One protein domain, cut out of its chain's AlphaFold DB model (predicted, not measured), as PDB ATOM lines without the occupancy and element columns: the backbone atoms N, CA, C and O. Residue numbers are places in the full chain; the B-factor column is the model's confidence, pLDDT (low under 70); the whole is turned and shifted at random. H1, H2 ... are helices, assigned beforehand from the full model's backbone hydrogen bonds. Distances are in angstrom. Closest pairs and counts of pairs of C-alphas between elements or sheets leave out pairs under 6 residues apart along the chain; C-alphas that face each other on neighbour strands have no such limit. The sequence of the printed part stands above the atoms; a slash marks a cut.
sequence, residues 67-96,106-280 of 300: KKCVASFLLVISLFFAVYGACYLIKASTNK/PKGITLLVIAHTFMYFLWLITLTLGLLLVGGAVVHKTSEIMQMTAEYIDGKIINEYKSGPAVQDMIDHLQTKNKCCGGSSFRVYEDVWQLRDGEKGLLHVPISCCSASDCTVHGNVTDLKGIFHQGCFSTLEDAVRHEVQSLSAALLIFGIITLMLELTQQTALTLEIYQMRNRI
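This is residues 67 to 96 and 106 to 280 of the 300 residues of an uncharacterized protein of Sparganum proliferum (UniProt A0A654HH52). Two very long helices, H2 and H5, run side by side in opposite ways as a rod, with a small head at one end made of the short helices H3 and H4 and the unnamed stretch of residues 195 to 231. H1 runs along the other side of H2 from H5, near the part of H2 that is away from the head, so that the three long helices make a loose row. The printed part has 205 residues with five named helices, in the order H1, H2, H3, H4, H5, and no named strand: the class is all helix. It is extended, with a radius of gyration of the C-alphas of 29.3 A and spans of 98 by 29 by 24 A.

Begin with H1, residues 67 to 94, and H2, residues 106 to 160: they only just touch, with 3 pairs of C-alphas within 8 A, the closest those of Phe 81 and Trp 123, 7.8 A apart. They run opposite ways at a shallow tilt of 13 degrees. H2 is the hub, touching three other helices. H3, residues 165 to 178, is close to H2 but not clearly touching; look at the C-alphas of Glu 160 and Val 167, their closest, 6.7 A apart. H4, residues 188 to 194, touches residues 154 to 159 of H2, with the C-alphas of Ile 158 and Val 192 closest at 5.3 A; the two run the same way at a shallow tilt of 8 degrees. H5, residues 232 to 280, touches H2 with its residues 232 to 255 alone, against residues 124 to 150 of H2. The closest C-alphas, of Ala 150 and Phe 233, are 6.0 A apart, and the helices run opposite ways at a shallow tilt of 5 degrees. H5 also touches H3, at a steep tilt of 40 degrees, with the C-alphas of Gln 175 and Cys 232 closest at 6.6 A. H2, H3 and H5 form a bundle, a group of helices set alongside one another. H1 is apart from H3, H4 and H5. Every O i to N i+4 pair is within hydrogen-bond range in H1, H3 and H5; in H2 it is 50 of 51 and in H4 2 of 3.

Find C-alpha 67 at (179.763, 89.920, 107.347); from there H1 runs 40.1 A to Thr 94. H2 starts at C-alpha 106, at (220.866, 88.668, 90.623), and runs 79.1 A to Glu 160. H3 measures 19.8 A and H4 10.6 A. H5 runs 72.5 A from Cys 232 to C-alpha 280 at (230.966, 94.371, 94.073).

The two C-alphas farthest apart, of Gly 198 and Ile 280, are 99.6 A apart. Residues 97 to 105 are not printed, and C-alphas 96 and 106 across this cut are 15.3 A apart. The link from H2 to H3 is tight, that from H3 to H4 short, and that from H4 to H5 long, with 37 residues. The mean pLDDT of the printed part is 76.8; 40 residues are under 70, among them residues 193 to 202 and 213 to 225.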
ATOM      1  N   LYS A  67     178.439  89.944 106.708       61.16
ATOM      2  CA  LYS A  67     179.763  89.920 107.347       61.16
ATOM      3  C   LYS A  67     180.452  88.567 107.225       61.16
ATOM      4  O   LYS A  67     181.630  88.537 106.906       61.16
ATOM      5  N   LYS A  68     179.740  87.458 107.449       68.88
ATOM      6  CA  LYS A  68     180.279  86.103 107.266       68.88
ATOM      7  C   LYS A  68     180.602  85.818 105.806       68.88
ATOM      8  O   LYS A  68     181.604  85.171 105.559       68.88
ATOM      9  N   CYS A  69     179.812  86.311 104.855       63.88
ATOM     10  CA  CYS A  69     180.067  86.126 103.430       63.88
ATOM     11  C   CYS A  69     181.312  86.905 102.991       63.88
ATOM     12  O   CYS A  69     182.221  86.322 102.415       63.88
ATOM     13  N   VAL A  70     181.412  88.185 103.366       67.88
ATOM     14  CA  VAL A  70     182.594  89.019 103.097       67.88
ATOM     15  C   VAL A  70     183.822  88.472 103.824       67.88
ATOM     16  O   VAL A  70     184.861  88.303 103.202       67.88
ATOM     17  N   ALA A  71     183.717  88.123 105.108       69.38
ATOM     18  CA  ALA A  71     184.829  87.546 105.863       69.38
ATOM     19  C   ALA A  71     185.250  86.177 105.315       69.38
ATOM     20  O   ALA A  71     186.439  85.927 105.188       69.38
ATOM     21  N   SER A  72     184.304  85.308 104.944       74.06
ATOM     22  CA  SER A  72     184.601  84.015 104.319       74.06
ATOM     23  C   SER A  72     185.247  84.198 102.952       74.06
ATOM     24  O   SER A  72     186.181  83.475 102.634       74.06
ATOM     25  N   PHE A  73     184.783  85.158 102.151       72.38
ATOM     26  CA  PHE A  73     185.373  85.477 100.857       72.38
ATOM     27  C   PHE A  73     186.805  85.993 101.018       72.38
ATOM     28  O   PHE A  73     187.719  85.466 100.389       72.38
ATOM     29  N   LEU A  74     187.022  86.945 101.929       72.75
ATOM     30  CA  LEU A  74     188.354  87.455 102.257       72.75
ATOM     31  C   LEU A  74     189.268  86.345 102.788       72.75
ATOM     32  O   LEU A  74     190.412  86.260 102.362       72.75
ATOM     33  N   LEU A  75     188.767  85.455 103.649       76.56
ATOM     34  CA  LEU A  75     189.534  84.347 104.220       76.56
ATOM     35  C   LEU A  75     189.913  83.308 103.156       76.56
ATOM     36  O   LEU A  75     191.067  82.888 103.108       76.56
ATOM     37  N   VAL A  76     188.982  82.930 102.270       74.94
ATOM     38  CA  VAL A  76     189.253  82.014 101.145       74.94
ATOM     39  C   VAL A  76     190.298  82.607 100.209       74.94
ATOM     40  O   VAL A  76     191.230  81.908  99.816       74.94
ATOM     41  N   ILE A  77     190.187  83.900  99.895       70.88
ATOM     42  CA  ILE A  77     191.188  84.587  99.083       70.88
ATOM     43  C   ILE A  77     192.535  84.594  99.815       70.88
ATOM     44  O   ILE A  77     193.521  84.128  99.255       70.88
ATOM     45  N   SER A  78     192.608  85.050 101.064       74.56
ATOM     46  CA  SER A  78     193.868  85.085 101.819       74.56
ATOM     47  C   SER A  78     194.542  83.712 101.912       74.56
ATOM     48  O   SER A  78     195.752  83.619 101.714       74.56
ATOM     49  N   LEU A  79     193.778  82.636 102.141       73.62
ATOM     50  CA  LEU A  79     194.299  81.266 102.142       73.62
ATOM     51  C   LEU A  79     194.827  80.844 100.771       73.62
ATOM     52  O   LEU A  79     195.914  80.276 100.694       73.62
ATOM     53  N   PHE A  80     194.092  81.135  99.694       76.56
ATOM     54  CA  PHE A  80     194.523  80.802  98.337       76.56
ATOM     55  C   PHE A  80     195.883  81.435  98.020       76.56
ATOM     56  O   PHE A  80     196.777  80.760  97.511       76.56
ATOM     57  N   PHE A  81     196.084  82.698  98.400       65.94
ATOM     58  CA  PHE A  81     197.346  83.403  98.173       65.94
ATOM     59  C   PHE A  81     198.475  82.945  99.098       65.94
ATOM     60  O   PHE A  81     199.604  82.811  98.629       65.94
ATOM     61  N   ALA A  82     198.192  82.637 100.367       71.81
ATOM     62  CA  ALA A  82     199.189  82.066 101.272       71.81
ATOM     63  C   ALA A  82     199.713  80.717 100.750       71.81
ATOM     64  O   ALA A  82     200.924  80.496 100.701       71.81
ATOM     65  N   VAL A  83     198.812  79.842 100.288       76.94
ATOM     66  CA  VAL A  83     199.172  78.542  99.705       76.94
ATOM     67  C   VAL A  83     199.936  78.724  98.394       76.94
ATOM     68  O   VAL A  83     200.973  78.094  98.198       76.94
ATOM     69  N   TYR A  84     199.473  79.609  97.507       74.75
ATOM     70  CA  TYR A  84     200.131  79.833  96.220       74.75
ATOM     71  C   TYR A  84     201.528  80.453  96.384       74.75
ATOM     72  O   TYR A  84     202.479  80.008  95.741       74.75
ATOM     73  N   GLY A  85     201.675  81.430  97.287       68.25
ATOM     74  CA  GLY A  85     202.959  82.033  97.641       68.25
ATOM     75  C   GLY A  85     203.931  81.020  98.251       68.25
ATOM     76  O   GLY A  85     205.083  80.946  97.824       68.25
ATOM     77  N   ALA A  86     203.461  80.174  99.174       70.94
ATOM     78  CA  ALA A  86     204.272  79.108  99.765       70.94
ATOM     79  C   ALA A  86     204.731  78.076  98.719       70.94
ATOM     80  O   ALA A  86     205.914  77.747  98.660       70.94
ATOM     81  N   CYS A  87     203.834  77.614  97.841       74.25
ATOM     82  CA  CYS A  87     204.180  76.696  96.750       74.25
ATOM     83  C   CYS A  87     205.221  77.296  95.795       74.25
ATOM     84  O   CYS A  87     206.130  76.590  95.355       74.25
ATOM     85  N   TYR A  88     205.114  78.591  95.487       70.44
ATOM     86  CA  TYR A  88     206.077  79.277  94.629       70.44
ATOM     87  C   TYR A  88     207.464  79.366  95.284       70.44
ATOM     88  O   TYR A  88     208.464  79.049  94.639       70.44
ATOM     89  N   LEU A  89     207.529  79.708  96.577       65.06
ATOM     90  CA  LEU A  89     208.777  79.739  97.349       65.06
ATOM     91  C   LEU A  89     209.442  78.359  97.438       65.06
ATOM     92  O   LEU A  89     210.651  78.249  97.237       65.06
ATOM     93  N   ILE A  90     208.663  77.299  97.679       73.31
ATOM     94  CA  ILE A  90     209.179  75.923  97.722       73.31
ATOM     95  C   ILE A  90     209.763  75.537  96.359       73.31
ATOM     96  O   ILE A  90     210.888  75.045  96.292       73.31
ATOM     97  N   LYS A  91     209.046  75.822  95.263       72.06
ATOM     98  CA  LYS A  91     209.501  75.494  93.903       72.06
ATOM     99  C   LYS A  91     210.771  76.260  93.515       72.06
ATOM    100  O   LYS A  91     211.648  75.696  92.862       72.06
ATOM    101  N   ALA A  92     210.892  77.514  93.956       61.56
ATOM    102  CA  ALA A  92     212.104  78.311  93.794       61.56
ATOM    103  C   ALA A  92     213.282  77.747  94.612       61.56
ATOM    104  O   ALA A  92     214.403  77.704  94.112       61.56
ATOM    105  N   SER A  93     213.031  77.259  95.832       60.66
ATOM    106  CA  SER A  93     214.057  76.671  96.704       60.66
ATOM    107  C   SER A  93     214.571  75.310  96.216       60.66
ATOM    108  O   SER A  93     215.732  74.981  96.458       60.66
ATOM    109  N   THR A  94     213.743  74.510  95.538       66.94
ATOM    110  CA  THR A  94     214.123  73.157  95.093       66.94
ATOM    111  C   THR A  94     215.010  73.123  93.848       66.94
ATOM    112  O   THR A  94     215.669  72.112  93.613       66.94
ATOM    113  N   ASN A  95     215.090  74.211  93.073       59.16
ATOM    114  CA  ASN A  95     215.999  74.308  91.927       59.16
ATOM    115  C   ASN A  95     217.431  74.616  92.397       59.16
ATOM    116  O   ASN A  95     217.925  75.740  92.308       59.16
ATOM    117  N   LYS A  96     218.108  73.580  92.905       51.56
ATOM    118  CA  LYS A  96     219.495  73.640  93.396       51.56
ATOM    119  C   LYS A  96     220.526  74.012  92.321       51.56
ATOM    120  O   LYS A  96     221.607  74.469  92.675       51.56
ATOM    121  N   PRO A 106     221.753  87.508  90.762       63.34
ATOM    122  CA  PRO A 106     220.866  88.668  90.623       63.34
ATOM    123  C   PRO A 106     219.620  88.405  89.758       63.34
ATOM    124  O   PRO A 106     218.624  89.120  89.889       63.34
ATOM    125  N   LYS A 107     219.634  87.389  88.883       64.56
ATOM    126  CA  LYS A 107     218.490  87.091  87.999       64.56
ATOM    127  C   LYS A 107     217.351  86.389  88.746       64.56
ATOM    128  O   LYS A 107     216.190  86.711  88.507       64.56
ATOM    129  N   GLY A 108     217.678  85.493  89.680       69.94
ATOM    130  CA  GLY A 108     216.691  84.754  90.476       69.94
ATOM    131  C   GLY A 108     215.878  85.658  91.408       69.94
ATOM    132  O   GLY A 108     214.653  85.585  91.421       69.94
ATOM    133  N   ILE A 109     216.549  86.574  92.115       71.69
ATOM    134  CA  ILE A 109     215.888  87.534  93.017       71.69
ATOM    135  C   ILE A 109     214.947  88.454  92.233       71.69
ATOM    136  O   ILE A 109     213.816  88.681  92.648       71.69
ATOM    137  N   THR A 110     215.383  88.936  91.065       69.94
ATOM    138  CA  THR A 110     214.563  89.812  90.215       69.94
ATOM    139  C   THR A 110     213.291  89.101  89.740       69.94
ATOM    140  O   THR A 110     212.206  89.672  89.820       69.94
ATOM    141  N   LEU A 111     213.395  87.840  89.304       74.25
ATOM    142  CA  LEU A 111     212.234  87.033  88.906       74.25
ATOM    143  C   LEU A 111     211.270  86.781  90.070       74.25
ATOM    144  O   LEU A 111     210.060  86.887  89.886       74.25
ATOM    145  N   LEU A 112     211.796  86.492  91.262       74.75
ATOM    146  CA  LEU A 112     210.990  86.255  92.460       74.75
ATOM    147  C   LEU A 112     210.218  87.509  92.887       74.75
ATOM    148  O   LEU A 112     209.030  87.432  93.191       74.75
ATOM    149  N   VAL A 113     210.875  88.669  92.841       74.12
ATOM    150  CA  VAL A 113     210.263  89.969  93.130       74.12
ATOM    151  C   VAL A 113     209.176  90.302  92.103       74.12
ATOM    152  O   VAL A 113     208.059  90.626  92.494       74.12
ATOM    153  N   ILE A 114     209.447  90.142  90.801       76.50
ATOM    154  CA  ILE A 114     208.446  90.367  89.740       76.50
ATOM    155  C   ILE A 114     207.238  89.436  89.916       76.50
ATOM    156  O   ILE A 114     206.096  89.884  89.812       76.50
ATOM    157  N   ALA A 115     207.474  88.155  90.208       77.75
ATOM    158  CA  ALA A 115     206.407  87.187  90.428       77.75
ATOM    159  C   ALA A 115     205.544  87.553  91.645       77.75
ATOM    160  O   ALA A 115     204.317  87.494  91.561       77.75
ATOM    161  N   HIS A 116     206.162  87.982  92.748       77.19
ATOM    162  CA  HIS A 116     205.447  88.427  93.943       77.19
ATOM    163  C   HIS A 116     204.563  89.653  93.659       77.19
ATOM    164  O   HIS A 116     203.370  89.639  93.970       77.19
ATOM    165  N   THR A 117     205.103  90.678  92.993       73.94
ATOM    166  CA  THR A 117     204.345  91.885  92.620       73.94
ATOM    167  C   THR A 117     203.187  91.562  91.679       73.94
ATOM    168  O   THR A 117     202.084  92.080  91.855       73.94
ATOM    169  N   PHE A 118     203.398  90.673  90.704       77.19
ATOM    170  CA  PHE A 118     202.346  90.241  89.784       77.19
ATOM    171  C   PHE A 118     201.216  89.503  90.514       77.19
ATOM    172  O   PHE A 118     200.042  89.802  90.298       77.19
ATOM    173  N   MET A 119     201.555  88.590  91.431       78.81
ATOM    174  CA  MET A 119     200.570  87.887  92.261       78.81
ATOM    175  C   MET A 119     199.764  88.856  93.131       78.81
ATOM    176  O   MET A 119     198.540  88.746  93.200       78.81
ATOM    177  N   TYR A 120     200.422  89.837  93.748       76.06
ATOM    178  CA  TYR A 120     199.752  90.862  94.545       76.06
ATOM    179  C   TYR A 120     198.803  91.737  93.707       76.06
ATOM    180  O   TYR A 120     197.684  92.038  94.122       76.06
ATOM    181  N   PHE A 121     199.200  92.095  92.487       75.50
ATOM    182  CA  PHE A 121     198.345  92.855  91.579       75.50
ATOM    183  C   PHE A 121     197.090  92.066  91.170       75.50
ATOM    184  O   PHE A 121     195.977  92.594  91.212       75.50
ATOM    185  N   LEU A 122     197.244  90.776  90.852       80.12
ATOM    186  CA  LEU A 122     196.113  89.886  90.579       80.12
ATOM    187  C   LEU A 122     195.189  89.730  91.796       80.12
ATOM    188  O   LEU A 122     193.966  89.668  91.632       80.12
ATOM    189  N   TRP A 123     195.746  89.709  93.010       79.50
ATOM    190  CA  TRP A 123     194.972  89.706  94.252       79.50
ATOM    191  C   TRP A 123     194.103  90.958  94.385       79.50
ATOM    192  O   TRP A 123     192.892  90.837  94.583       79.50
ATOM    193  N   LEU A 124     194.683  92.149  94.203       75.00
ATOM    194  CA  LEU A 124     193.951  93.418  94.276       75.00
ATOM    195  C   LEU A 124     192.835  93.505  93.232       75.00
ATOM    196  O   LEU A 124     191.718  93.915  93.560       75.00
ATOM    197  N   ILE A 125     193.097  93.077  91.993       78.94
ATOM    198  CA  ILE A 125     192.071  93.028  90.941       78.94
ATOM    199  C   ILE A 125     190.937  92.085  91.342       78.94
ATOM    200  O   ILE A 125     189.768  92.458  91.246       78.94
ATOM    201  N   THR A 126     191.266  90.886  91.824       79.88
ATOM    202  CA  THR A 126     190.268  89.884  92.229       79.88
ATOM    203  C   THR A 126     189.406  90.394  93.380       79.88
ATOM    204  O   THR A 126     188.187  90.235  93.356       79.88
ATOM    205  N   LEU A 127     190.015  91.056  94.366       77.50
ATOM    206  CA  LEU A 127     189.311  91.646  95.500       77.50
ATOM    207  C   LEU A 127     188.386  92.781  95.036       77.50
ATOM    208  O   LEU A 127     187.219  92.817  95.423       77.50
ATOM    209  N   THR A 128     188.869  93.653  94.147       76.50
ATOM    210  CA  THR A 128     188.089  94.777  93.606       76.50
ATOM    211  C   THR A 128     186.904  94.291  92.768       76.50
ATOM    212  O   THR A 128     185.778  94.733  92.983       76.50
ATOM    213  N   LEU A 129     187.120  93.331  91.862       81.25
ATOM    214  CA  LEU A 129     186.051  92.709  91.073       81.25
ATOM    215  C   LEU A 129     185.057  91.958  91.964       81.25
ATOM    216  O   LEU A 129     183.851  92.068  91.760       81.25
ATOM    217  N   GLY A 130     185.543  91.234  92.973       80.06
ATOM    218  CA  GLY A 130     184.705  90.534  93.943       80.06
ATOM    219  C   GLY A 130     183.781  91.486  94.698       80.06
ATOM    220  O   GLY A 130     182.575  91.254  94.764       80.06
ATOM    221  N   LEU A 131     184.319  92.596  95.206       76.88
ATOM    222  CA  LEU A 131     183.526  93.631  95.871       76.88
ATOM    223  C   LEU A 131     182.538  94.311  94.923       76.88
ATOM    224  O   LEU A 131     181.403  94.557  95.325       76.88
ATOM    225  N   LEU A 132     182.929  94.574  93.673       79.00
ATOM    226  CA  LEU A 132     182.043  95.165  92.671       79.00
ATOM    227  C   LEU A 132     180.864  94.233  92.350       79.00
ATOM    228  O   LEU A 132     179.721  94.681  92.310       79.00
ATOM    229  N   LEU A 133     181.125  92.937  92.161       80.88
ATOM    230  CA  LEU A 133     180.094  91.937  91.871       80.88
ATOM    231  C   LEU A 133     179.157  91.729  93.060       80.88
ATOM    232  O   LEU A 133     177.942  91.724  92.881       80.88
ATOM    233  N   VAL A 134     179.701  91.594  94.275       78.56
ATOM    234  CA  VAL A 134     178.891  91.453  95.494       78.56
ATOM    235  C   VAL A 134     178.082  92.725  95.744       78.56
ATOM    236  O   VAL A 134     176.883  92.640  95.989       78.56
ATOM    237  N   GLY A 135     178.702  93.902  95.632       71.69
ATOM    238  CA  GLY A 135     178.026  95.189  95.787       71.69
ATOM    239  C   GLY A 135     176.921  95.391  94.752       71.69
ATOM    240  O   GLY A 135     175.794  95.719  95.116       71.69
ATOM    241  N   GLY A 136     177.204  95.119  93.477       73.75
ATOM    242  CA  GLY A 136     176.237  95.226  92.384       73.75
ATOM    243  C   GLY A 136     175.071  94.247  92.526       73.75
ATOM    244  O   GLY A 136     173.916  94.649  92.396       73.75
ATOM    245  N   ALA A 137     175.349  92.985  92.863       74.69
ATOM    246  CA  ALA A 137     174.313  91.980  93.097       74.69
ATOM    247  C   ALA A 137     173.425  92.340  94.294       74.69
ATOM    248  O   ALA A 137     172.207  92.176  94.222       74.69
ATOM    249  N   VAL A 138     174.016  92.860  95.377       73.06
ATOM    250  CA  VAL A 138     173.261  93.343  96.537       73.06
ATOM    251  C   VAL A 138     172.369  94.504  96.128       73.06
ATOM    252  O   VAL A 138     171.169  94.408  96.349       73.06
ATOM    253  N   VAL A 139     172.891  95.553  95.488       71.69
ATOM    254  CA  VAL A 139     172.079  96.712  95.074       71.69
ATOM    255  C   VAL A 139     170.927  96.282  94.163       71.69
ATOM    256  O   VAL A 139     169.781  96.630  94.433       71.69
ATOM    257  N   HIS A 140     171.199  95.443  93.162       74.62
ATOM    258  CA  HIS A 140     170.182  94.988  92.213       74.62
ATOM    259  C   HIS A 140     169.098  94.107  92.854       74.62
ATOM    260  O   HIS A 140     167.919  94.240  92.547       74.62
ATOM    261  N   LYS A 141     169.459  93.217  93.785       73.69
ATOM    262  CA  LYS A 141     168.456  92.434  94.526       73.69
ATOM    263  C   LYS A 141     167.716  93.269  95.564       73.69
ATOM    264  O   LYS A 141     166.574  92.962  95.895       73.69
ATOM    265  N   THR A 142     168.353  94.317  96.077       71.38
ATOM    266  CA  THR A 142     167.726  95.223  97.039       71.38
ATOM    267  C   THR A 142     166.636  96.041  96.360       71.38
ATOM    268  O   THR A 142     165.578  96.170  96.958       71.38
ATOM    269  N   SER A 143     166.813  96.494  95.114       72.19
ATOM    270  CA  SER A 143     165.770  97.246  94.400       72.19
ATOM    271  C   SER A 143     164.483  96.429  94.206       72.19
ATOM    272  O   SER A 143     163.398  96.921  94.498       72.19
ATOM    273  N   GLU A 144     164.585  95.143  93.835       76.19
ATOM    274  CA  GLU A 144     163.415  94.244  93.725       76.19
ATOM    275  C   GLU A 144     162.688  94.070  95.072       76.19
ATOM    276  O   GLU A 144     161.461  94.139  95.156       76.19
ATOM    277  N   ILE A 145     163.443  93.851  96.153       74.19
ATOM    278  CA  ILE A 145     162.878  93.655  97.496       74.19
ATOM    279  C   ILE A 145     162.254  94.953  98.025       74.19
ATOM    280  O   ILE A 145     161.201  94.923  98.669       74.19
ATOM    281  N   MET A 146     162.893  96.091  97.761       75.81
ATOM    282  CA  MET A 146     162.404  97.403  98.169       75.81
ATOM    283  C   MET A 146     161.109  97.754  97.442       75.81
ATOM    284  O   MET A 146     160.194  98.243  98.095       75.81
ATOM    285  N   GLN A 147     160.974  97.416  96.156       80.50
ATOM    286  CA  GLN A 147     159.736  97.636  95.408       80.50
ATOM    287  C   GLN A 147     158.556  96.841  95.988       80.50
ATOM    288  O   GLN A 147     157.512  97.422  96.267       80.50
ATOM    289  N   MET A 148     158.735  95.549  96.284       79.25
ATOM    290  CA  MET A 148     157.686  94.753  96.947       79.25
ATOM    291  C   MET A 148     157.303  95.322  98.321       79.25
ATOM    292  O   MET A 148     156.154  95.242  98.752       79.25
ATOM    293  N   THR A 149     158.274  95.900  99.034       80.31
ATOM    294  CA  THR A 149     158.014  96.532 100.332       80.31
ATOM    295  C   THR A 149     157.271  97.863 100.160       80.31
ATOM    296  O   THR A 149     156.396  98.171 100.969       80.31
ATOM    297  N   ALA A 150     157.559  98.614  99.093       83.88
ATOM    298  CA  ALA A 150     156.826  99.820  98.719       83.88
ATOM    299  C   ALA A 150     155.358  99.521  98.437       83.88
ATOM    300  O   ALA A 150     154.495 100.133  99.059       83.88
ATOM    301  N   GLU A 151     155.085  98.508  97.617       86.00
ATOM    302  CA  GLU A 151     153.727  98.052  97.310       86.00
ATOM    303  C   GLU A 151     152.975  97.591  98.569       86.00
ATOM    304  O   GLU A 151     151.794  97.887  98.739       86.00
ATOM    305  N   TYR A 152     153.659  96.922  99.505       83.31
ATOM    306  CA  TYR A 152     153.063  96.538 100.786       83.31
ATOM    307  C   TYR A 152     152.680  97.749 101.650       83.31
ATOM    308  O   TYR A 152     151.589  97.776 102.226       83.31
ATOM    309  N   ILE A 153     153.562  98.751 101.761       83.25
ATOM    310  CA  ILE A 153     153.250  99.983 102.500       83.25
ATOM    311  C   ILE A 153     152.133 100.753 101.806       83.25
ATOM    312  O   ILE A 153     151.237 101.228 102.495       83.25
ATOM    313  N   ASP A 154     152.135 100.826 100.477       89.06
ATOM    314  CA  ASP A 154     151.059 101.466  99.722       89.06
ATOM    315  C   ASP A 154     149.719 100.767  99.981       89.06
ATOM    316  O   ASP A 154     148.732 101.420 100.316       89.06
ATOM    317  N   GLY A 155     149.697  99.432  99.981       86.12
ATOM    318  CA  GLY A 155     148.523  98.655 100.374       86.12
ATOM    319  C   GLY A 155     148.070  98.934 101.813       86.12
ATOM    320  O   GLY A 155     146.871  99.035 102.075       86.12
ATOM    321  N   LYS A 156     148.998  99.110 102.761       84.81
ATOM    322  CA  LYS A 156     148.664  99.516 104.138       84.81
ATOM    323  C   LYS A 156     148.132 100.945 104.214       84.81
ATOM    324  O   LYS A 156     147.207 101.193 104.988       84.81
ATOM    325  N   ILE A 157     148.668 101.859 103.405       85.94
ATOM    326  CA  ILE A 157     148.188 103.238 103.310       85.94
ATOM    327  C   ILE A 157     146.737 103.254 102.816       85.94
ATOM    328  O   ILE A 157     145.877 103.863 103.447       85.94
ATOM    329  N   ILE A 158     146.453 102.524 101.738       85.81
ATOM    330  CA  ILE A 158     145.123 102.456 101.123       85.81
ATOM    331  C   ILE A 158     144.086 101.867 102.089       85.81
ATOM    332  O   ILE A 158     142.990 102.410 102.224       85.81
ATOM    333  N   ASN A 159     144.429 100.779 102.785       85.56
ATOM    334  CA  ASN A 159     143.444  99.989 103.530       85.56
ATOM    335  C   ASN A 159     143.296 100.372 105.011       85.56
ATOM    336  O   ASN A 159     142.208 100.248 105.571       85.56
ATOM    337  N   GLU A 160     144.377 100.791 105.674       84.94
ATOM    338  CA  GLU A 160     144.428 100.843 107.147       84.94
ATOM    339  C   GLU A 160     144.836 102.203 107.711       84.94
ATOM    340  O   GLU A 160     144.615 102.466 108.893       84.94
ATOM    341  N   TYR A 161     145.382 103.101 106.891       82.81
ATOM    342  CA  TYR A 161     145.857 104.405 107.358       82.81
ATOM    343  C   TYR A 161     144.771 105.233 108.047       82.81
ATOM    344  O   TYR A 161     145.030 105.907 109.037       82.81
ATOM    345  N   LYS A 162     143.537 105.152 107.541       78.56
ATOM    346  CA  LYS A 162     142.379 105.871 108.090       78.56
ATOM    347  C   LYS A 162     141.804 105.240 109.357       78.56
ATOM    348  O   LYS A 162     141.153 105.932 110.130       78.56
ATOM    349  N   SER A 163     141.968 103.932 109.530       79.44
ATOM    350  CA  SER A 163     141.269 103.149 110.556       79.44
ATOM    351  C   SER A 163     142.170 102.732 111.720       79.44
ATOM    352  O   SER A 163     141.662 102.406 112.792       79.44
ATOM    353  N   GLY A 164     143.493 102.762 111.544       82.06
ATOM    354  CA  GLY A 164     144.466 102.319 112.537       82.06
ATOM    355  C   GLY A 164     145.407 103.439 112.996       82.06
ATOM    356  O   GLY A 164     146.370 103.718 112.283       82.06
ATOM    357  N   PRO A 165     145.254 104.002 114.214       85.75
ATOM    358  CA  PRO A 165     146.153 105.051 114.713       85.75
ATOM    359  C   PRO A 165     147.613 104.583 114.818       85.75
ATOM    360  O   PRO A 165     148.534 105.366 114.621       85.75
ATOM    361  N   ALA A 166     147.840 103.287 115.063       83.50
ATOM    362  CA  ALA A 166     149.182 102.705 115.083       83.50
ATOM    363  C   ALA A 166     149.846 102.667 113.692       83.50
ATOM    364  O   ALA A 166     151.054 102.863 113.574       83.50
ATOM    365  N   VAL A 167     149.063 102.409 112.639       82.94
ATOM    366  CA  VAL A 167     149.547 102.394 111.249       82.94
ATOM    367  C   VAL A 167     149.826 103.822 110.789       82.94
ATOM    368  O   VAL A 167     150.866 104.075 110.183       82.94
ATOM    369  N   GLN A 168     148.940 104.751 111.150       86.25
ATOM    370  CA  GLN A 168     149.101 106.174 110.895       86.25
ATOM    371  C   GLN A 168     150.386 106.726 111.530       86.25
ATOM    372  O   GLN A 168     151.234 107.233 110.804       86.25
ATOM    373  N   ASP A 169     150.590 106.547 112.841       87.88
ATOM    374  CA  ASP A 169     151.778 107.051 113.553       87.88
ATOM    375  C   ASP A 169     153.087 106.474 112.984       87.88
ATOM    376  O   ASP A 169     154.077 107.181 112.787       87.88
ATOM    377  N   MET A 170     153.084 105.184 112.625       86.00
ATOM    378  CA  MET A 170     154.233 104.543 111.983       86.00
ATOM    379  C   MET A 170     154.578 105.190 110.633       86.00
ATOM    380  O   MET A 170     155.753 105.458 110.364       86.00
ATOM    381  N   ILE A 171     153.578 105.409 109.776       88.06
ATOM    382  CA  ILE A 171     153.766 105.996 108.444       88.06
ATOM    383  C   ILE A 171     154.142 107.476 108.558       88.06
ATOM    384  O   ILE A 171     155.101 107.900 107.913       88.06
ATOM    385  N   ASP A 172     153.485 108.225 109.444       90.00
ATOM    386  CA  ASP A 172     153.769 109.636 109.709       90.00
ATOM    387  C   ASP A 172     155.201 109.838 110.206       90.00
ATOM    388  O   ASP A 172     155.927 110.719 109.726       90.00
ATOM    389  N   HIS A 173     155.655 108.986 111.128       88.06
ATOM    390  CA  HIS A 173     157.033 109.009 111.603       88.06
ATOM    391  C   HIS A 173     158.025 108.744 110.467       88.06
ATOM    392  O   HIS A 173     159.053 109.419 110.352       88.06
ATOM    393  N   LEU A 174     157.729 107.755 109.621       85.88
ATOM    394  CA  LEU A 174     158.590 107.353 108.515       85.88
ATOM    395  C   LEU A 174     158.712 108.463 107.458       85.88
ATOM    396  O   LEU A 174     159.828 108.748 107.017       85.88
ATOM    397  N   GLN A 175     157.607 109.130 107.129       90.62
ATOM    398  CA  GLN A 175     157.545 110.257 106.193       90.62
ATOM    399  C   GLN A 175     158.256 111.497 106.739       90.62
ATOM    400  O   GLN A 175     159.163 112.037 106.099       90.62
ATOM    401  N   THR A 176     157.966 111.870 107.989       88.81
ATOM    402  CA  THR A 176     158.565 113.044 108.647       88.81
ATOM    403  C   THR A 176     160.084 112.927 108.757       88.81
ATOM    404  O   THR A 176     160.814 113.910 108.566       88.81
ATOM    405  N   LYS A 177     160.569 111.720 109.076       86.25
ATOM    406  CA  LYS A 177     161.988 111.434 109.297       86.25
ATOM    407  C   LYS A 177     162.784 111.352 108.004       86.25
ATOM    408  O   LYS A 177     163.900 111.862 107.967       86.25
ATOM    409  N   ASN A 178     162.235 110.701 106.980       85.31
ATOM    410  CA  ASN A 178     162.941 110.490 105.717       85.31
ATOM    411  C   ASN A 178     162.594 111.537 104.651       85.31
ATOM    412  O   ASN A 178     163.152 111.465 103.565       85.31
ATOM    413  N   LYS A 179     161.739 112.524 104.964       90.06
ATOM    414  CA  LYS A 179     161.380 113.627 104.057       90.06
ATOM    415  C   LYS A 179     160.834 113.101 102.726       90.06
ATOM    416  O   LYS A 179     161.301 113.465 101.652       90.06
ATOM    417  N   CYS A 180     159.857 112.210 102.836       91.31
ATOM    418  CA  CYS A 180     159.254 111.461 101.740       91.31
ATOM    419  C   CYS A 180     157.734 111.376 101.925       91.31
ATOM    420  O   CYS A 180     157.232 111.667 103.011       91.31
ATOM    421  N   CYS A 181     157.005 110.967 100.887       90.88
ATOM    422  CA  CYS A 181     155.556 110.805 100.947       90.88
ATOM    423  C   CYS A 181     155.082 109.556 100.200       90.88
ATOM    424  O   CYS A 181     155.464 109.315  99.057       90.88
ATOM    425  N   GLY A 182     154.215 108.779 100.851       91.00
ATOM    426  CA  GLY A 182     153.762 107.473 100.366       91.00
ATOM    427  C   GLY A 182     154.835 106.380 100.454       91.00
ATOM    428  O   GLY A 182     155.970 106.626 100.873       91.00
ATOM    429  N   GLY A 183     154.479 105.149 100.086       87.25
ATOM    430  CA  GLY A 183     155.437 104.056  99.932       87.25
ATOM    431  C   GLY A 183     156.244 104.255  98.652       87.25
ATOM    432  O   GLY A 183     157.418 104.635  98.712       87.25
ATOM    433  N   SER A 184     155.617 104.040  97.495       88.12
ATOM    434  CA  SER A 184     156.246 104.269  96.185       88.12
ATOM    435  C   SER A 184     156.160 105.725  95.716       88.12
ATOM    436  O   SER A 184     157.103 106.241  95.117       88.12
ATOM    437  N   SER A 185     155.050 106.408  96.004       88.31
ATOM    438  CA  SER A 185     154.793 107.789  95.592       88.31
ATOM    439  C   SER A 185     153.708 108.428  96.455       88.31
ATOM    440  O   SER A 185     152.815 107.744  96.954       88.31
ATOM    441  N   PHE A 186     153.718 109.759  96.548       87.25
ATOM    442  CA  PHE A 186     152.664 110.538  97.202       87.25
ATOM    443  C   PHE A 186     151.269 110.294  96.594       87.25
ATOM    444  O   PHE A 186     150.258 110.484  97.269       87.25
ATOM    445  N   ARG A 187     151.208 109.842  95.334       86.44
ATOM    446  CA  ARG A 187     149.961 109.554  94.610       86.44
ATOM    447  C   ARG A 187     149.126 108.443  95.233       86.44
ATOM    448  O   ARG A 187     147.933 108.401  94.982       86.44
ATOM    449  N   VAL A 188     149.704 107.604  96.095       87.69
ATOM    450  CA  VAL A 188     148.948 106.587  96.849       87.69
ATOM    451  C   VAL A 188     147.788 107.194  97.651       87.69
ATOM    452  O   VAL A 188     146.777 106.544  97.899       87.69
ATOM    453  N   TYR A 189     147.909 108.467  98.038       84.88
ATOM    454  CA  TYR A 189     146.856 109.174  98.751       84.88
ATOM    455  C   TYR A 189     145.704 109.625  97.841       84.88
ATOM    456  O   TYR A 189     144.613 109.857  98.356       84.88
ATOM    457  N   GLU A 190     145.879 109.691  96.515       80.19
ATOM    458  CA  GLU A 190     144.763 109.933  95.586       80.19
ATOM    459  C   GLU A 190     143.673 108.873  95.801       80.19
ATOM    460  O   GLU A 190     142.525 109.224  96.069       80.19
ATOM    461  N   ASP A 191     144.045 107.591  95.819       73.19
ATOM    462  CA  ASP A 191     143.113 106.475  96.021       73.19
ATOM    463  C   ASP A 191     142.472 106.496  97.415       73.19
ATOM    464  O   ASP A 191     141.279 106.231  97.575       73.19
ATOM    465  N   VAL A 192     143.245 106.875  98.437       73.88
ATOM    466  CA  VAL A 192     142.761 106.989  99.816       73.88
ATOM    467  C   VAL A 192     141.634 108.017  99.911       73.88
ATOM    468  O   VAL A 192     140.632 107.756 100.584       73.88
ATOM    469  N   TRP A 193     141.777 109.189  99.291       69.81
ATOM    470  CA  TRP A 193     140.849 110.314  99.479       69.81
ATOM    471  C   TRP A 193     139.749 110.407  98.416       69.81
ATOM    472  O   TRP A 193     138.657 110.863  98.756       69.81
ATOM    473  N   GLN A 194     139.950 109.865  97.207       65.31
ATOM    474  CA  GLN A 194     138.898 109.734  96.184       65.31
ATOM    475  C   GLN A 194     137.682 108.929  96.673       65.31
ATOM    476  O   GLN A 194     136.556 109.176  96.249       65.31
ATOM    477  N   LEU A 195     137.891 107.991  97.601       55.38
ATOM    478  CA  LEU A 195     136.826 107.195  98.221       55.38
ATOM    479  C   LEU A 195     135.932 107.983  99.197       55.38
ATOM    480  O   LEU A 195     134.935 107.436  99.665       55.38
ATOM    481  N   ARG A 196     136.291 109.221  99.566       53.66
ATOM    482  CA  ARG A 196     135.644 109.958 100.664       53.66
ATOM    483  C   ARG A 196     134.809 111.140 100.192       53.66
ATOM    484  O   ARG A 196     133.656 111.254 100.588       53.66
ATOM    485  N   ASP A 197     135.388 111.990  99.358       54.03
ATOM    486  CA  ASP A 197     134.820 113.296  99.057       54.03
ATOM    487  C   ASP A 197     134.723 113.407  97.540       54.03
ATOM    488  O   ASP A 197     135.736 113.524  96.862       54.03
ATOM    489  N   GLY A 198     133.510 113.343  96.981       52.66
ATOM    490  CA  GLY A 198     133.247 113.428  95.533       52.66
ATOM    491  C   GLY A 198     133.743 114.713  94.836       52.66
ATOM    492  O   GLY A 198     133.389 114.960  93.682       52.66
ATOM    493  N   GLU A 199     134.554 115.525  95.514       51.09
ATOM    494  CA  GLU A 199     135.327 116.639  94.987       51.09
ATOM    495  C   GLU A 199     136.512 116.127  94.164       51.09
ATOM    496  O   GLU A 199     137.623 115.875  94.632       51.09
ATOM    497  N   LYS A 200     136.261 115.990  92.866       52.81
ATOM    498  CA  LYS A 200     137.301 115.727  91.875       52.81
ATOM    499  C   LYS A 200     138.286 116.900  91.850       52.81
ATOM    500  O   LYS A 200     137.964 117.952  91.305       52.81
ATOM    501  N   GLY A 201     139.490 116.702  92.385       55.81
ATOM    502  CA  GLY A 201     140.635 117.583  92.126       55.81
ATOM    503  C   GLY A 201     141.431 118.064  93.339       55.81
ATOM    504  O   GLY A 201     142.487 118.654  93.125       55.81
ATOM    505  N   LEU A 202     140.993 117.810  94.580       61.78
ATOM    506  CA  LEU A 202     141.804 118.111  95.767       61.78
ATOM    507  C   LEU A 202     142.581 116.876  96.230       61.78
ATOM    508  O   LEU A 202     142.018 115.903  96.730       61.78
ATOM    509  N   LEU A 203     143.905 116.932  96.074       72.88
ATOM    510  CA  LEU A 203     144.806 115.935  96.634       72.88
ATOM    511  C   LEU A 203     145.097 116.270  98.097       72.88
ATOM    512  O   LEU A 203     145.860 117.189  98.398       72.88
ATOM    513  N   HIS A 204     144.515 115.490  99.003       76.62
ATOM    514  CA  HIS A 204     144.857 115.545 100.417       76.62
ATOM    515  C   HIS A 204     146.027 114.605 100.718       76.62
ATOM    516  O   HIS A 204     146.055 113.454 100.297       76.62
ATOM    517  N   VAL A 205     147.010 115.088 101.467       84.69
ATOM    518  CA  VAL A 205     148.118 114.282 101.995       84.69
ATOM    519  C   VAL A 205     148.240 114.552 103.492       84.69
ATOM    520  O   VAL A 205     147.804 115.609 103.957       84.69
ATOM    521  N   PRO A 206     148.779 113.615 104.284       86.75
ATOM    522  CA  PRO A 206     149.018 113.873 105.696       86.75
ATOM    523  C   PRO A 206     150.099 114.941 105.899       86.75
ATOM    524  O   PRO A 206     150.993 115.104 105.073       86.75
ATOM    525  N   ILE A 207     150.051 115.640 107.036       87.50
ATOM    526  CA  ILE A 207     150.997 116.723 107.377       87.50
ATOM    527  C   ILE A 207     152.454 116.217 107.403       87.50
ATOM    528  O   ILE A 207     153.390 116.958 107.115       87.50
ATOM    529  N   SER A 208     152.662 114.937 107.702       89.56
ATOM    530  CA  SER A 208     153.964 114.261 107.673       89.56
ATOM    531  C   SER A 208     154.620 114.206 106.284       89.56
ATOM    532  O   SER A 208     155.849 114.149 106.196       89.56
ATOM    533  N   CYS A 209     153.834 114.287 105.205       89.12
ATOM    534  CA  CYS A 209     154.306 114.370 103.819       89.12
ATOM    535  C   CYS A 209     154.800 115.766 103.414       89.12
ATOM    536  O   CYS A 209     155.233 115.966 102.273       89.12
ATOM    537  N   CYS A 210     154.708 116.744 104.308       86.62
ATOM    538  CA  CYS A 210     154.828 118.144 103.954       86.62
ATOM    539  C   CYS A 210     156.174 118.723 104.368       86.62
ATOM    540  O   CYS A 210     156.726 118.416 105.428       86.62
ATOM    541  N   SER A 211     156.724 119.577 103.508       80.62
ATOM    542  CA  SER A 211     157.984 120.267 103.774       80.62
ATOM    543  C   SER A 211     157.805 121.506 104.651       80.62
ATOM    544  O   SER A 211     158.767 121.932 105.289       80.62
ATOM    545  N   ALA A 212     156.583 122.043 104.726       72.12
ATOM    546  CA  ALA A 212     156.187 123.171 105.563       72.12
ATOM    547  C   ALA A 212     155.009 122.800 106.484       72.12
ATOM    548  O   ALA A 212     154.311 121.815 106.250       72.12
ATOM    549  N   SER A 213     154.797 123.596 107.538       62.75
ATOM    550  CA  SER A 213     153.802 123.348 108.593       62.75
ATOM    551  C   SER A 213     152.343 123.492 108.157       62.75
ATOM    552  O   SER A 213     151.462 123.100 108.915       62.75
ATOM    553  N   ASP A 214     152.090 124.049 106.971       59.78
ATOM    554  CA  ASP A 214     150.750 124.204 106.411       59.78
ATOM    555  C   ASP A 214     150.729 123.603 105.005       59.78
ATOM    556  O   ASP A 214     151.498 124.002 104.128       59.78
ATOM    557  N   CYS A 215     149.927 122.558 104.830       64.25
ATOM    558  CA  CYS A 215     150.022 121.660 103.686       64.25
ATOM    559  C   CYS A 215     148.647 121.306 103.145       64.25
ATOM    560  O   CYS A 215     148.224 120.156 103.069       64.25
ATOM    561  N   THR A 216     147.920 122.343 102.775       57.81
ATOM    562  CA  THR A 216     146.773 122.223 101.891       57.81
ATOM    563  C   THR A 216     147.272 122.422 100.477       57.81
ATOM    564  O   THR A 216     147.540 123.553 100.065       57.81
ATOM    565  N   VAL A 217     147.441 121.330  99.729       56.59
ATOM    566  CA  VAL A 217     147.848 121.472  98.335       56.59
ATOM    567  C   VAL A 217     146.625 121.766  97.484       56.59
ATOM    568  O   VAL A 217     145.658 121.009  97.464       56.59
ATOM    569  N   HIS A 218     146.634 122.927  96.842       52.22
ATOM    570  CA  HIS A 218     145.576 123.378  95.950       52.22
ATOM    571  C   HIS A 218     146.177 123.520  94.557       52.22
ATOM    572  O   HIS A 218     147.117 124.289  94.367       52.22
ATOM    573  N   GLY A 219     145.655 122.769  93.588       52.31
ATOM    574  CA  GLY A 219     146.103 122.848  92.200       52.31
ATOM    575  C   GLY A 219     146.315 121.494  91.536       52.31
ATOM    576  O   GLY A 219     146.046 120.438  92.103       52.31
ATOM    577  N   ASN A 220     146.785 121.546  90.291       53.84
ATOM    578  CA  ASN A 220     147.036 120.367  89.473       53.84
ATOM    579  C   ASN A 220     148.262 119.592  90.001       53.84
ATOM    580  O   ASN A 220     149.243 120.197  90.433       53.84
ATOM    581  N   VAL A 221     148.215 118.257  89.939       58.12
ATOM    582  CA  VAL A 221     149.157 117.312  90.588       58.12
ATOM    583  C   VAL A 221     150.631 117.529  90.184       58.12
ATOM    584  O   VAL A 221     151.552 117.061  90.845       58.12
ATOM    585  N   THR A 222     150.878 118.259  89.100       54.50
ATOM    586  CA  THR A 222     152.208 118.567  88.563       54.50
ATOM    587  C   THR A 222     152.943 119.720  89.258       54.50
ATOM    588  O   THR A 222     154.164 119.755  89.165       54.50
ATOM    589  N   ASP A 223     152.257 120.615  89.983       56.12
ATOM    590  CA  ASP A 223     152.854 121.825  90.594       56.12
ATOM    591  C   ASP A 223     152.651 121.902  92.121       56.12
ATOM    592  O   ASP A 223     152.573 122.981  92.717       56.12
ATOM    593  N   LEU A 224     152.576 120.742  92.782       67.38
ATOM    594  CA  LEU A 224     152.405 120.632  94.235       67.38
ATOM    595  C   LEU A 224     153.664 121.170  94.958       67.38
ATOM    596  O   LEU A 224     154.625 120.443  95.228       67.38
ATOM    597  N   LYS A 225     153.690 122.472  95.260       68.75
ATOM    598  CA  LYS A 225     154.715 123.093  96.112       68.75
ATOM    599  C   LYS A 225     154.413 122.778  97.576       68.75
ATOM    600  O   LYS A 225     153.286 122.952  98.022       68.75
ATOM    601  N   GLY A 226     155.428 122.348  98.325       76.50
ATOM    602  CA  GLY A 226     155.309 122.124  99.772       76.50
ATOM    603  C   GLY A 226     155.149 120.666 100.214       76.50
ATOM    604  O   GLY A 226     155.029 120.425 101.412       76.50
ATOM    605  N   ILE A 227     155.195 119.698  99.292       85.06
ATOM    606  CA  ILE A 227     155.185 118.262  99.618       85.06
ATOM    607  C   ILE A 227     156.476 117.571  99.193       85.06
ATOM    608  O   ILE A 227     157.172 118.009  98.274       85.06
ATOM    609  N   PHE A 228     156.771 116.446  99.836       88.81
ATOM    610  CA  PHE A 228     157.794 115.529  99.359       88.81
ATOM    611  C   PHE A 228     157.238 114.691  98.205       88.81
ATOM    612  O   PHE A 228     156.314 113.907  98.380       88.81
ATOM    613  N   HIS A 229     157.813 114.856  97.013       86.81
ATOM    614  CA  HIS A 229     157.375 114.139  95.807       86.81
ATOM    615  C   HIS A 229     157.882 112.695  95.742       86.81
ATOM    616  O   HIS A 229     157.295 111.852  95.068       86.81
ATOM    617  N   GLN A 230     158.993 112.410  96.421       89.44
ATOM    618  CA  GLN A 230     159.593 111.083  96.414       89.44
ATOM    619  C   GLN A 230     158.891 110.143  97.393       89.44
ATOM    620  O   GLN A 230     158.594 110.521  98.530       89.44
ATOM    621  N   GLY A 231     158.697 108.899  96.956       90.12
ATOM    622  CA  GLY A 231     158.286 107.804  97.820       90.12
ATOM    623  C   GLY A 231     159.343 107.500  98.871       90.12
ATOM    624  O   GLY A 231     160.550 107.652  98.649       90.12
ATOM    625  N   CYS A 232     158.903 107.024 100.028       88.19
ATOM    626  CA  CYS A 232     159.822 106.711 101.111       88.19
ATOM    627  C   CYS A 232     160.797 105.581 100.788       88.19
ATOM    628  O   CYS A 232     161.901 105.557 101.334       88.19
ATOM    629  N   PHE A 233     160.438 104.686  99.866       84.81
ATOM    630  CA  PHE A 233     161.351 103.640  99.413       84.81
ATOM    631  C   PHE A 233     162.402 104.143  98.435       84.81
ATOM    632  O   PHE A 233     163.561 103.772  98.597       84.81
ATOM    633  N   SER A 234     162.051 105.032  97.499       85.25
ATOM    634  CA  SER A 234     163.047 105.632  96.601       85.25
ATOM    635  C   SER A 234     164.093 106.427  97.379       85.25
ATOM    636  O   SER A 234     165.288 106.260  97.161       85.25
ATOM    637  N   THR A 235     163.669 107.208  98.376       84.69
ATOM    638  CA  THR A 235     164.599 107.982  99.209       84.69
ATOM    639  C   THR A 235     165.493 107.075 100.061       84.69
ATOM    640  O   THR A 235     166.671 107.371 100.272       84.69
ATOM    641  N   LEU A 236     164.958 105.948 100.546       81.00
ATOM    642  CA  LEU A 236     165.752 104.963 101.276       81.00
ATOM    643  C   LEU A 236     166.766 104.271 100.359       81.00
ATOM    644  O   LEU A 236     167.924 104.131 100.747       81.00
ATOM    645  N   GLU A 237     166.354 103.860  99.161       81.00
ATOM    646  CA  GLU A 237     167.225 103.250  98.156       81.00
ATOM    647  C   GLU A 237     168.365 104.193  97.758       81.00
ATOM    648  O   GLU A 237     169.526 103.781  97.774       81.00
ATOM    649  N   ASP A 238     168.063 105.467  97.504       82.19
ATOM    650  CA  ASP A 238     169.065 106.486  97.188       82.19
ATOM    651  C   ASP A 238     170.068 106.667  98.335       82.19
ATOM    652  O   ASP A 238     171.280 106.728  98.101       82.19
ATOM    653  N   ALA A 239     169.597 106.663  99.585       77.44
ATOM    654  CA  ALA A 239     170.473 106.717 100.752       77.44
ATOM    655  C   ALA A 239     171.396 105.487 100.839       77.44
ATOM    656  O   ALA A 239     172.591 105.631 101.104       77.44
ATOM    657  N   VAL A 240     170.879 104.279 100.576       75.38
ATOM    658  CA  VAL A 240     171.702 103.056 100.519       75.38
ATOM    659  C   VAL A 240     172.738 103.154  99.408       75.38
ATOM    660  O   VAL A 240     173.914 102.852  99.624       75.38
ATOM    661  N   ARG A 241     172.309 103.572  98.217       77.69
ATOM    662  CA  ARG A 241     173.161 103.665  97.037       77.69
ATOM    663  C   ARG A 241     174.309 104.636  97.273       77.69
ATOM    664  O   ARG A 241     175.448 104.299  96.956       77.69
ATOM    665  N   HIS A 242     174.031 105.775  97.900       78.50
ATOM    666  CA  HIS A 242     175.040 106.765  98.260       78.50
ATOM    667  C   HIS A 242     176.072 106.212  99.259       78.50
ATOM    668  O   HIS A 242     177.275 106.386  99.068       78.50
ATOM    669  N   GLU A 243     175.638 105.493 100.299       76.62
ATOM    670  CA  GLU A 243     176.549 104.878 101.280       76.62
ATOM    671  C   GLU A 243     177.428 103.784 100.651       76.62
ATOM    672  O   GLU A 243     178.636 103.735 100.885       76.62
ATOM    673  N   VAL A 244     176.854 102.929  99.798       72.69
ATOM    674  CA  VAL A 244     177.611 101.888  99.080       72.69
ATOM    675  C   VAL A 244     178.614 102.509  98.105       72.69
ATOM    676  O   VAL A 244     179.762 102.065  98.046       72.69
ATOM    677  N   GLN A 245     178.217 103.552  97.372       75.19
ATOM    678  CA  GLN A 245     179.117 104.289  96.483       75.19
ATOM    679  C   GLN A 245     180.266 104.942  97.255       75.19
ATOM    680  O   GLN A 245     181.417 104.827  96.837       75.19
ATOM    681  N   SER A 246     179.975 105.558  98.403       74.88
ATOM    682  CA  SER A 246     180.983 106.159  99.281       74.88
ATOM    683  C   SER A 246     181.996 105.123  99.786       74.88
ATOM    684  O   SER A 246     183.206 105.318  99.659       74.88
ATOM    685  N   LEU A 247     181.526 103.966 100.269       75.19
ATOM    686  CA  LEU A 247     182.399 102.868 100.700       75.19
ATOM    687  C   LEU A 247     183.251 102.319  99.550       75.19
ATOM    688  O   LEU A 247     184.444 102.073  99.729       75.19
ATOM    689  N   SER A 248     182.661 102.156  98.364       75.81
ATOM    690  CA  SER A 248     183.387 101.723  97.169       75.81
ATOM    691  C   SER A 248     184.498 102.708  96.801       75.81
ATOM    692  O   SER A 248     185.616 102.285  96.509       75.81
ATOM    693  N   ALA A 249     184.219 104.013  96.834       79.81
ATOM    694  CA  ALA A 249     185.208 105.045  96.544       79.81
ATOM    695  C   ALA A 249     186.353 105.042  97.572       79.81
ATOM    696  O   ALA A 249     187.523 105.081  97.191       79.81
ATOM    697  N   ALA A 250     186.038 104.919  98.864       77.88
ATOM    698  CA  ALA A 250     187.041 104.855  99.927       77.88
ATOM    699  C   ALA A 250     187.981 103.644  99.778       77.88
ATOM    700  O   ALA A 250     189.196 103.779  99.932       77.88
ATOM    701  N   LEU A 251     187.439 102.472  99.430       76.88
ATOM    702  CA  LEU A 251     188.234 101.261  99.207       76.88
ATOM    703  C   LEU A 251     189.146 101.378  97.981       76.88
ATOM    704  O   LEU A 251     190.288 100.924  98.037       76.88
ATOM    705  N   LEU A 252     188.685 102.026  96.908       79.81
ATOM    706  CA  LEU A 252     189.526 102.303  95.740       79.81
ATOM    707  C   LEU A 252     190.704 103.213  96.098       79.81
ATOM    708  O   LEU A 252     191.840 102.904  95.745       79.81
ATOM    709  N   ILE A 253     190.459 104.295  96.842       84.88
ATOM    710  CA  ILE A 253     191.518 105.206  97.299       84.88
ATOM    711  C   ILE A 253     192.530 104.454  98.169       84.88
ATOM    712  O   ILE A 253     193.735 104.562  97.948       84.88
ATOM    713  N   PHE A 254     192.053 103.652  99.124       79.19
ATOM    714  CA  PHE A 254     192.923 102.845  99.978       79.19
ATOM    715  C   PHE A 254     193.765 101.847  99.165       79.19
ATOM    716  O   PHE A 254     194.962 101.696  99.416       79.19
ATOM    717  N   GLY A 255     193.168 101.216  98.149       78.44
ATOM    718  CA  GLY A 255     193.871 100.337  97.214       78.44
ATOM    719  C   GLY A 255     194.989 101.054  96.453       78.44
ATOM    720  O   GLY A 255     196.103 100.539  96.384       78.44
ATOM    721  N   ILE A 256     194.730 102.268  95.954       81.81
ATOM    722  CA  ILE A 256     195.731 103.093  95.260       81.81
ATOM    723  C   ILE A 256     196.874 103.476  96.204       81.81
ATOM    724  O   ILE A 256     198.035 103.317  95.838       81.81
ATOM    725  N   ILE A 257     196.572 103.941  97.419       83.00
ATOM    726  CA  ILE A 257     197.599 104.319  98.405       83.00
ATOM    727  C   ILE A 257     198.488 103.120  98.736       83.00
ATOM    728  O   ILE A 257     199.711 103.243  98.730       83.00
ATOM    729  N   THR A 258     197.883 101.957  98.978       79.00
ATOM    730  CA  THR A 258     198.621 100.725  99.285       79.00
ATOM    731  C   THR A 258     199.516 100.315  98.115       79.00
ATOM    732  O   THR A 258     200.672  99.954  98.319       79.00
ATOM    733  N   LEU A 259     199.022 100.426  96.878       78.75
ATOM    734  CA  LEU A 259     199.804 100.148  95.674       78.75
ATOM    735  C   LEU A 259     200.981 101.125  95.507       78.75
ATOM    736  O   LEU A 259     202.085 100.697  95.180       78.75
ATOM    737  N   MET A 260     200.777 102.417  95.770       82.00
ATOM    738  CA  MET A 260     201.848 103.419  95.721       82.00
ATOM    739  C   MET A 260     202.911 103.163  96.794       82.00
ATOM    740  O   MET A 260     204.100 103.237  96.492       82.00
ATOM    741  N   LEU A 261     202.499 102.813  98.016       82.19
ATOM    742  CA  LEU A 261     203.416 102.470  99.105       82.19
ATOM    743  C   LEU A 261     204.292 101.264  98.727       82.19
ATOM    744  O   LEU A 261     205.517 101.325  98.842       82.19
ATOM    745  N   GLU A 262     203.686 100.210  98.185       79.19
ATOM    746  CA  GLU A 262     204.416  99.019  97.745       79.19
ATOM    747  C   GLU A 262     205.413  99.351  96.622       79.19
ATOM    748  O   GLU A 262     206.579  98.959  96.675       79.19
ATOM    749  N   LEU A 263     205.004 100.159  95.634       80.19
ATOM    750  CA  LEU A 263     205.893 100.617  94.560       80.19
ATOM    751  C   LEU A 263     207.074 101.436  95.100       80.19
ATOM    752  O   LEU A 263     208.205 101.278  94.630       80.19
ATOM    753  N   THR A 264     206.852 102.286  96.107       84.06
ATOM    754  CA  THR A 264     207.945 103.033  96.752       84.06
ATOM    755  C   THR A 264     208.903 102.113  97.505       84.06
ATOM    756  O   THR A 264     210.118 102.262  97.389       84.06
ATOM    757  N   GLN A 265     208.389 101.102  98.207       82.00
ATOM    758  CA  GLN A 265     209.223 100.133  98.915       82.00
ATOM    759  C   GLN A 265     210.053  99.291  97.936       82.00
ATOM    760  O   GLN A 265     211.245  99.054  98.148       82.00
ATOM    761  N   GLN A 266     209.454  98.891  96.816       80.19
ATOM    762  CA  GLN A 266     210.114  98.065  95.817       80.19
ATOM    763  C   GLN A 266     211.176  98.824  95.010       80.19
ATOM    764  O   GLN A 266     212.236  98.270  94.695       80.19
ATOM    765  N   THR A 267     210.940 100.103  94.710       81.69
ATOM    766  CA  THR A 267     211.948 100.966  94.074       81.69
ATOM    767  C   THR A 267     213.134 101.228  95.006       81.69
ATOM    768  O   THR A 267     214.275 101.148  94.550       81.69
ATOM    769  N   ALA A 268     212.897 101.422  96.311       84.00
ATOM    770  CA  ALA A 268     213.962 101.549  97.308       84.00
ATOM    771  C   ALA A 268     214.837 100.282  97.392       84.00
ATOM    772  O   ALA A 268     216.062 100.373  97.318       84.00
ATOM    773  N   LEU A 269     214.226  99.091  97.446       81.44
ATOM    774  CA  LEU A 269     214.967  97.822  97.468       81.44
ATOM    775  C   LEU A 269     215.790  97.612  96.186       81.44
ATOM    776  O   LEU A 269     216.936  97.164  96.227       81.44
ATOM    777  N   THR A 270     215.216  97.962  95.032       80.00
ATOM    778  CA  THR A 270     215.901  97.856  93.736       80.00
ATOM    779  C   THR A 270     217.119  98.780  93.679       80.00
ATOM    780  O   THR A 270     218.162  98.387  93.151       80.00
ATOM    781  N   LEU A 271     217.018  99.979  94.259       86.31
ATOM    782  CA  LEU A 271     218.126 100.926  94.350       86.31
ATOM    783  C   LEU A 271     219.261 100.388  95.236       86.31
ATOM    784  O   LEU A 271     220.418 100.430  94.819       86.31
ATOM    785  N   GLU A 272     218.945  99.828  96.404       85.19
ATOM    786  CA  GLU A 272     219.928  99.199  97.303       85.19
ATOM    787  C   GLU A 272     220.663  98.032  96.620       85.19
ATOM    788  O   GLU A 272     221.895  97.957  96.632       85.19
ATOM    789  N   ILE A 273     219.927  97.152  95.929       81.00
ATOM    790  CA  ILE A 273     220.514  96.042  95.160       81.00
ATOM    791  C   ILE A 273     221.429  96.574  94.051       81.00
ATOM    792  O   ILE A 273     222.527  96.047  93.838       81.00
ATOM    793  N   TYR A 274     221.007  97.628  93.347       81.56
ATOM    794  CA  TYR A 274     221.816  98.261  92.311       81.56
ATOM    795  C   TYR A 274     223.121  98.839  92.881       81.56
ATOM    796  O   TYR A 274     224.196  98.610  92.318       81.56
ATOM    797  N   GLN A 275     223.052  99.524  94.026       89.81
ATOM    798  CA  GLN A 275     224.229 100.061  94.707       89.81
ATOM    799  C   GLN A 275     225.188  98.953  95.160       89.81
ATOM    800  O   GLN A 275     226.391  99.054  94.905       89.81
ATOM    801  N   MET A 276     224.679  97.876  95.768       81.88
ATOM    802  CA  MET A 276     225.495  96.724  96.172       81.88
ATOM    803  C   MET A 276     226.203  96.081  94.978       81.88
ATOM    804  O   MET A 276     227.408  95.829  95.030       81.88
ATOM    805  N   ARG A 277     225.493  95.887  93.861       83.00
ATOM    806  CA  ARG A 277     226.072  95.325  92.634       83.00
ATOM    807  C   ARG A 277     227.208  96.184  92.087       83.00
ATOM    808  O   ARG A 277     228.220  95.649  91.638       83.00
ATOM    809  N   ASN A 278     227.052  97.506  92.133       86.50
ATOM    810  CA  ASN A 278     228.085  98.421  91.667       86.50
ATOM    811  C   ASN A 278     229.325  98.398  92.582       86.50
ATOM    812  O   ASN A 278     230.449  98.423  92.082       86.50
ATOM    813  N   ARG A 279     229.138  98.270  93.908       88.62
ATOM    814  CA  ARG A 279     230.252  98.086  94.858       88.62
ATOM    815  C   ARG A 279     231.030  96.799  94.575       88.62
ATOM    816  O   ARG A 279     232.248  96.870  94.462       88.62
ATOM    817  N   ILE A 280     230.337  95.672  94.378       86.12
ATOM    818  CA  ILE A 280     230.966  94.371  94.073       86.12
ATOM    819  C   ILE A 280     231.766  94.432  92.765       86.12
ATOM    820  O   ILE A 280     232.906  93.967  92.716       86.12
TER     821      ILE A 280